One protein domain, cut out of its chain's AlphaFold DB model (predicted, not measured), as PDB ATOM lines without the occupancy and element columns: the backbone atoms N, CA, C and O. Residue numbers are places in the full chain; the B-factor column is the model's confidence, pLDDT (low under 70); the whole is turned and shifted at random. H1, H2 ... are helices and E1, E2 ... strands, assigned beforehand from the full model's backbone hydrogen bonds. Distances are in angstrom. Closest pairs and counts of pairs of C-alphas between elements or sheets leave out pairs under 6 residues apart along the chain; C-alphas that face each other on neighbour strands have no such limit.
ATOM      1  N   GLY A  13     252.472 208.314 244.869       67.44
ATOM      2  CA  GLY A  13     251.688 209.440 245.383       67.44
ATOM      3  C   GLY A  13     251.166 209.243 246.810       67.44
ATOM      4  O   GLY A  13     251.250 210.169 247.601       67.44
ATOM      5  N   ASP A  14     250.672 208.052 247.155       69.75
ATOM      6  CA  ASP A  14     250.309 207.700 248.532       69.75
ATOM      7  C   ASP A  14     250.518 206.197 248.755       69.75
ATOM      8  O   ASP A  14     249.847 205.363 248.150       69.75
ATOM      9  N   VAL A  15     251.456 205.831 249.630       65.69
ATOM     10  CA  VAL A  15     251.704 204.423 250.007       65.69
ATOM     11  C   VAL A  15     250.512 203.774 250.721       65.69
ATOM     12  O   VAL A  15     250.458 202.548 250.826       65.69
ATOM     13  N   SER A  16     249.573 204.577 251.222       69.38
ATOM     14  CA  SER A  16     248.369 204.127 251.926       69.38
ATOM     15  C   SER A  16     247.276 203.648 250.969       69.38
ATOM     16  O   SER A  16     246.335 202.987 251.412       69.38
ATOM     17  N   ASP A  17     247.385 203.946 249.669       75.94
ATOM     18  CA  ASP A  17     246.437 203.447 248.675       75.94
ATOM     19  C   ASP A  17     246.684 201.942 248.426       75.94
ATOM     20  O   ASP A  17     247.795 201.543 248.034       75.94
ATOM     21  N   PRO A  18     245.664 201.078 248.596       76.50
ATOM     22  CA  PRO A  18     245.776 199.647 248.332       76.50
ATOM     23  C   PRO A  18     246.294 199.317 246.926       76.50
ATOM     24  O   PRO A  18     246.959 198.293 246.744       76.50
ATOM     25  N   PHE A  19     246.031 200.179 245.938       80.94
ATOM     26  CA  PHE A  19     246.537 200.025 244.577       80.94
ATOM     27  C   PHE A  19     248.071 200.023 244.534       80.94
ATOM     28  O   PHE A  19     248.687 199.113 243.969       80.94
ATOM     29  N   PHE A  20     248.702 201.003 245.186       76.69
ATOM     30  CA  PHE A  20     250.159 201.109 245.226       76.69
ATOM     31  C   PHE A  20     250.779 200.013 246.092       76.69
ATOM     32  O   PHE A  20     251.842 199.512 245.742       76.69
ATOM     33  N   GLY A  21     250.098 199.556 247.147       81.00
ATOM     34  CA  GLY A  21     250.551 198.414 247.947       81.00
ATOM     35  C   GLY A  21     250.727 197.129 247.123       81.00
ATOM     36  O   GLY A  21     251.744 196.443 247.245       81.00
ATOM     37  N   VAL A  22     249.777 196.818 246.232       85.50
ATOM     38  CA  VAL A  22     249.879 195.654 245.329       85.50
ATOM     39  C   VAL A  22     250.996 195.849 244.301       85.50
ATOM     40  O   VAL A  22     251.778 194.925 244.061       85.50
ATOM     41  N   MET A  23     251.117 197.054 243.737       83.88
ATOM     42  CA  MET A  23     252.175 197.396 242.782       83.88
ATOM     43  C   MET A  23     253.571 197.272 243.409       83.88
ATOM     44  O   MET A  23     254.439 196.593 242.862       83.88
ATOM     45  N   LEU A  24     253.777 197.863 244.588       84.56
ATOM     46  CA  LEU A  24     255.035 197.809 245.334       84.56
ATOM     47  C   LEU A  24     255.409 196.374 245.694       84.56
ATOM     48  O   LEU A  24     256.573 196.008 245.581       84.56
ATOM     49  N   LYS A  25     254.432 195.534 246.052       84.94
ATOM     50  CA  LYS A  25     254.666 194.113 246.334       84.94
ATOM     51  C   LYS A  25     255.164 193.345 245.106       84.94
ATOM     52  O   LYS A  25     256.058 192.510 245.231       84.94
ATOM     53  N   ALA A  26     254.607 193.617 243.925       87.38
ATOM     54  CA  ALA A  26     255.073 193.006 242.680       87.38
ATOM     55  C   ALA A  26     256.489 193.481 242.311       87.38
ATOM     56  O   ALA A  26     257.336 192.666 241.940       87.38
ATOM     57  N   ILE A  27     256.764 194.780 242.470       85.25
ATOM     58  CA  ILE A  27     258.088 195.363 242.219       85.25
ATOM     59  C   ILE A  27     259.123 194.789 243.194       85.25
ATOM     60  O   ILE A  27     260.167 194.321 242.747       85.25
ATOM     61  N   ASP A  28     258.832 194.754 244.498       85.75
ATOM     62  CA  ASP A  28     259.719 194.191 245.528       85.75
ATOM     63  C   ASP A  28     260.096 192.743 245.204       85.75
ATOM     64  O   ASP A  28     261.269 192.379 245.282       85.75
ATOM     65  N   HIS A  29     259.140 191.935 244.738       88.06
ATOM     66  CA  HIS A  29     259.414 190.556 244.347       88.06
ATOM     67  C   HIS A  29     260.455 190.462 243.220       88.06
ATOM     68  O   HIS A  29     261.424 189.711 243.336       88.06
ATOM     69  N   VAL A  30     260.296 191.249 242.151       87.12
ATOM     70  CA  VAL A  30     261.223 191.252 241.006       87.12
ATOM     71  C   VAL A  30     262.588 191.825 241.395       87.12
ATOM     72  O   VAL A  30     263.626 191.275 241.026       87.12
ATOM     73  N   VAL A  31     262.602 192.910 242.167       85.31
ATOM     74  CA  VAL A  31     263.826 193.586 242.620       85.31
ATOM     75  C   VAL A  31     264.650 192.660 243.519       85.31
ATOM     76  O   VAL A  31     265.853 192.500 243.295       85.31
ATOM     77  N   ARG A  32     264.002 191.948 244.448       82.25
ATOM     78  CA  ARG A  32     264.654 190.941 245.298       82.25
ATOM     79  C   ARG A  32     265.191 189.755 244.509       82.25
ATOM     80  O   ARG A  32     266.293 189.301 244.801       82.25
ATOM     81  N   GLN A  33     264.462 189.271 243.501       85.62
ATOM     82  CA  GLN A  33     264.952 188.194 242.628       85.62
ATOM     83  C   GLN A  33     266.236 188.579 241.879       85.62
ATOM     84  O   GLN A  33     267.056 187.715 241.587       85.62
ATOM     85  N   GLN A  34     266.436 189.870 241.600       83.38
ATOM     86  CA  GLN A  34     267.650 190.388 240.965       83.38
ATOM     87  C   GLN A  34     268.770 190.737 241.961       83.38
ATOM     88  O   GLN A  34     269.788 191.290 241.550       83.38
ATOM     89  N   GLY A  35     268.604 190.452 243.260       81.62
ATOM     90  CA  GLY A  35     269.588 190.799 244.292       81.62
ATOM     91  C   GLY A  35     269.717 192.306 244.534       81.62
ATOM     92  O   GLY A  35     270.771 192.775 244.967       81.62
ATOM     93  N   LYS A  36     268.660 193.063 244.225       83.62
ATOM     94  CA  LYS A  36     268.592 194.516 244.386       83.62
ATOM     95  C   LYS A  36     267.721 194.894 245.589       83.62
ATOM     96  O   LYS A  36     266.908 194.105 246.066       83.62
ATOM     97  N   GLN A  37     267.904 196.107 246.086       81.06
ATOM     98  CA  GLN A  37     267.133 196.739 247.148       81.06
ATOM     99  C   GLN A  37     266.077 197.663 246.542       81.06
ATOM    100  O   GLN A  37     266.309 198.290 245.514       81.06
ATOM    101  N   LEU A  38     264.910 197.750 247.170       82.62
ATOM    102  CA  LEU A  38     263.855 198.677 246.772       82.62
ATOM    103  C   LEU A  38     263.834 199.850 247.756       82.62
ATOM    104  O   LEU A  38     263.663 199.638 248.955       82.62
ATOM    105  N   LEU A  39     263.990 201.072 247.252       81.31
ATOM    106  CA  LEU A  39     263.759 202.308 247.997       81.31
ATOM    107  C   LEU A  39     262.418 202.895 247.575       81.31
ATOM    108  O   LEU A  39     262.144 203.027 246.385       81.31
ATOM    109  N   ILE A  40     261.591 203.256 248.551       78.19
ATOM    110  CA  ILE A  40     260.251 203.789 248.310       78.19
ATOM    111  C   ILE A  40     260.203 205.217 248.853       78.19
ATOM    112  O   ILE A  40     260.417 205.432 250.044       78.19
ATOM    113  N   GLY A  41     259.938 206.180 247.974       73.12
ATOM    114  CA  GLY A  41     259.658 207.572 248.309       73.12
ATOM    115  C   GLY A  41     258.154 207.829 248.276       73.12
ATOM    116  O   GLY A  41     257.475 207.431 247.329       73.12
ATOM    117  N   ASN A  42     257.628 208.484 249.306       69.75
ATOM    118  CA  ASN A  42     256.225 208.883 249.338       69.75
ATOM    119  C   ASN A  42     256.102 210.339 248.874       69.75
ATOM    120  O   ASN A  42     256.693 211.220 249.491       69.75
ATOM    121  N   GLY A  43     255.374 210.577 247.785       64.19
ATOM    122  CA  GLY A  43     255.175 211.899 247.187       64.19
ATOM    123  C   GLY A  43     254.003 212.686 247.780       64.19
ATOM    124  O   GLY A  43     253.878 213.867 247.482       64.19
ATOM    125  N   TYR A  44     253.140 212.055 248.587       65.25
ATOM    126  CA  TYR A  44     251.962 212.649 249.253       65.25
ATOM    127  C   TYR A  44     251.089 213.578 248.380       65.25
ATOM    128  O   TYR A  44     250.419 214.469 248.898       65.25
ATOM    129  N   HIS A  45     251.071 213.386 247.055       63.09
ATOM    130  CA  HIS A  45     250.407 214.281 246.094       63.09
ATOM    131  C   HIS A  45     250.837 215.763 246.159       63.09
ATOM    132  O   HIS A  45     250.132 216.627 245.638       63.09
ATOM    133  N   ASP A  46     251.992 216.059 246.751       67.12
ATOM    134  CA  ASP A  46     252.550 217.403 246.845       67.12
ATOM    135  C   ASP A  46     253.809 217.508 245.979       67.12
ATOM    136  O   ASP A  46     254.744 216.720 246.108       67.12
ATOM    137  N   ALA A  47     253.846 218.498 245.087       67.62
ATOM    138  CA  ALA A  47     254.932 218.649 244.118       67.62
ATOM    139  C   ALA A  47     256.292 218.909 244.788       67.62
ATOM    140  O   ALA A  47     257.334 218.547 244.237       67.62
ATOM    141  N   GLN A  48     256.295 219.531 245.971       71.12
ATOM    142  CA  GLN A  48     257.515 219.789 246.726       71.12
ATOM    143  C   GLN A  48     258.031 218.505 247.389       71.12
ATOM    144  O   GLN A  48     259.201 218.165 247.232       71.12
ATOM    145  N   THR A  49     257.143 217.734 248.009       70.06
ATOM    146  CA  THR A  49     257.452 216.423 248.598       70.06
ATOM    147  C   THR A  49     257.907 215.414 247.538       70.06
ATOM    148  O   THR A  49     258.864 214.666 247.741       70.06
ATOM    149  N   GLU A  50     257.280 215.423 246.360       70.19
ATOM    150  CA  GLU A  50     257.677 214.583 245.228       70.19
ATOM    151  C   GLU A  50     259.090 214.938 244.743       70.19
ATOM    152  O   GLU A  50     259.915 214.054 244.497       70.19
ATOM    153  N   ARG A  51     259.406 216.237 244.684       74.62
ATOM    154  CA  ARG A  51     260.743 216.727 244.345       74.62
ATOM    155  C   ARG A  51     261.785 216.314 245.384       74.62
ATOM    156  O   ARG A  51     262.846 215.831 244.997       74.62
ATOM    157  N   GLU A  52     261.484 216.459 246.671       76.88
ATOM    158  CA  GLU A  52     262.371 216.040 247.761       76.88
ATOM    159  C   GLU A  52     262.636 214.529 247.716       76.88
ATOM    160  O   GLU A  52     263.786 214.107 247.824       76.88
ATOM    161  N   ALA A  53     261.610 213.709 247.466       74.62
ATOM    162  CA  ALA A  53     261.751 212.262 247.315       74.62
ATOM    163  C   ALA A  53     262.632 211.882 246.110       74.62
ATOM    164  O   ALA A  53     263.478 210.992 246.215       74.62
ATOM    165  N   ILE A  54     262.475 212.574 244.977       74.25
ATOM    166  CA  ILE A  54     263.325 212.389 243.793       74.25
ATOM    167  C   ILE A  54     264.775 212.779 244.105       74.25
ATOM    168  O   ILE A  54     265.686 212.010 243.795       74.25
ATOM    169  N   GLU A  55     265.008 213.926 244.747       78.75
ATOM    170  CA  GLU A  55     266.352 214.365 245.145       78.75
ATOM    171  C   GLU A  55     267.006 213.371 246.116       78.75
ATOM    172  O   GLU A  55     268.188 213.055 245.975       78.75
ATOM    173  N   LEU A  56     266.238 212.802 247.047       75.19
ATOM    174  CA  LEU A  56     266.697 211.755 247.961       75.19
ATOM    175  C   LEU A  56     267.141 210.494 247.211       75.19
ATOM    176  O   LEU A  56     268.200 209.940 247.506       75.19
ATOM    177  N   LEU A  57     266.375 210.062 246.209       72.00
ATOM    178  CA  LEU A  57     266.683 208.872 245.411       72.00
ATOM    179  C   LEU A  57     267.869 209.087 244.460       72.00
ATOM    180  O   LEU A  57     268.689 208.177 244.299       72.00
ATOM    181  N   ILE A  58     268.008 210.291 243.894       73.62
ATOM    182  CA  ILE A  58     269.188 210.710 243.120       73.62
ATOM    183  C   ILE A  58     270.432 210.700 244.016       73.62
ATOM    184  O   ILE A  58     271.453 210.109 243.655       73.62
ATOM    185  N   ASN A  59     270.339 211.285 245.213       76.56
ATOM    186  CA  ASN A  59     271.432 211.294 246.188       76.56
ATOM    187  C   ASN A  59     271.798 209.884 246.674       76.56
ATOM    188  O   ASN A  59     272.961 209.619 246.978       76.56
ATOM    189  N   SER A  60     270.836 208.958 246.686       68.88
ATOM    190  CA  SER A  60     271.053 207.552 247.043       68.88
ATOM    191  C   SER A  60     271.800 206.735 245.970       68.88
ATOM    192  O   SER A  60     272.065 205.556 246.182       68.88
ATOM    193  N   ARG A  61     272.188 207.342 244.833       67.75
ATOM    194  CA  ARG A  61     272.857 206.676 243.694       67.75
ATOM    195  C   ARG A  61     272.073 205.479 243.138       67.75
ATOM    196  O   ARG A  61     272.682 204.471 242.776       67.75
ATOM    197  N   CYS A  62     270.743 205.568 243.083       59.34
ATOM    198  CA  CYS A  62     269.925 204.503 242.497       59.34
ATOM    199  C   CYS A  62     270.275 204.293 241.015       59.34
ATOM    200  O   CYS A  62     270.415 205.259 240.265       59.34
ATOM    201  N   ASP A  63     270.343 203.036 240.579       63.38
ATOM    202  CA  ASP A  63     270.591 202.691 239.171       63.38
ATOM    203  C   ASP A  63     269.374 202.943 238.273       63.38
ATOM    204  O   ASP A  63     269.483 203.030 237.050       63.38
ATOM    205  N   SER A  64     268.176 202.978 238.856       65.62
ATOM    206  CA  SER A  64     266.917 203.136 238.130       65.62
ATOM    207  C   SER A  64     265.853 203.754 239.031       65.62
ATOM    208  O   SER A  64     265.753 203.404 240.210       65.62
ATOM    209  N   LEU A  65     265.058 204.661 238.461       68.75
ATOM    210  CA  LEU A  65     264.030 205.427 239.159       68.75
ATOM    211  C   LEU A  65     262.678 205.263 238.452       68.75
ATOM    212  O   LEU A  65     262.581 205.492 237.248       68.75
ATOM    213  N   ILE A  66     261.639 204.890 239.196       71.56
ATOM    214  CA  ILE A  66     260.255 204.809 238.717       71.56
ATOM    215  C   ILE A  66     259.448 205.873 239.461       71.56
ATOM    216  O   ILE A  66     259.349 205.823 240.684       71.56
ATOM    217  N   ILE A  67     258.876 206.836 238.740       68.62
ATOM    218  CA  ILE A  67     258.089 207.930 239.327       68.62
ATOM    219  C   ILE A  67     256.643 207.791 238.872       68.62
ATOM    220  O   ILE A  67     256.373 207.741 237.672       68.62
ATOM    221  N   HIS A  68     255.714 207.767 239.826       63.88
ATOM    222  CA  HIS A  68     254.285 207.783 239.550       63.88
ATOM    223  C   HIS A  68     253.664 209.110 240.010       63.88
ATOM    224  O   HIS A  68     253.025 209.176 241.058       63.88
TER     225      HIS A  68
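AT A GLANCE: This is residues 13 to 68 of the 76 residues of the protein "Galactose operon repressor" of Photobacterium aphoticum (UniProt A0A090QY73). Two helices, H1 and H2, run nearly the same way with strand E1 between them running back the other way, so that H1, E1 and H2 make one flat layer in a zigzag. The second strand, E2, folds back off one face of that layer, and no sheet is formed between the two strands. The printed part has 56 residues, with two named helices and two named strands in the order H1, E1, H2, E2, and its class is mixed, helices and strands. It is compact, with a radius of gyration of the C-alphas of 11.6 A, and flat, spanning 33 by 28 by 11 A.

HOW THE PARTS SIT: Start at H1, residues 18 to 33, and go to E1, residues 37 to 42: their closest C-alphas are those of Asp 28 and Leu 38, 6.2 A apart. Look next from E1 to H2, residues 47 to 59, where the closest C-alphas, those of Gly 41 and Ala 53, are 5.2 A apart. H1 and H2 are apart. For H2 and E2, residues 62 to 67, the closest C-alphas are those of Leu 57 and Leu 65, 7.6 A apart. E1 and E2 are near each other, with 7 pairs of C-alphas within 10 A, yet each pairs with no named strand. H1 and E2 are apart. In H1 and H2 every O i to N i+4 pair is within hydrogen-bond range.

IN THESE COORDINATES: Find C-alpha 18 at (245.776, 199.647, 248.332), where H1 begins; it runs 23.1 A to C-alpha 33. E1 covers 16.5 A from Gln 37 to Asn 42. H2 covers 18.2 A from Ala 47 to Asn 59. E2 covers 12.7 A from Cys 62 and ends at C-alpha 67, at (258.089, 207.930, 239.327).

THE WHOLE: The C-alphas farthest apart are those of Gln 33 and Gln 48, at 32.7 A, while those of Gly 13 and His 68, the first and last printed, are 6.6 A apart. The printed part has no cut, and the links H1 to E1, E1 to H2 and H2 to E2 are tight. The mean pLDDT of the printed part is 75.3; look for values under 70 at residues 13 to 16, 42 to 47, 60 to 65 and 67 to 68.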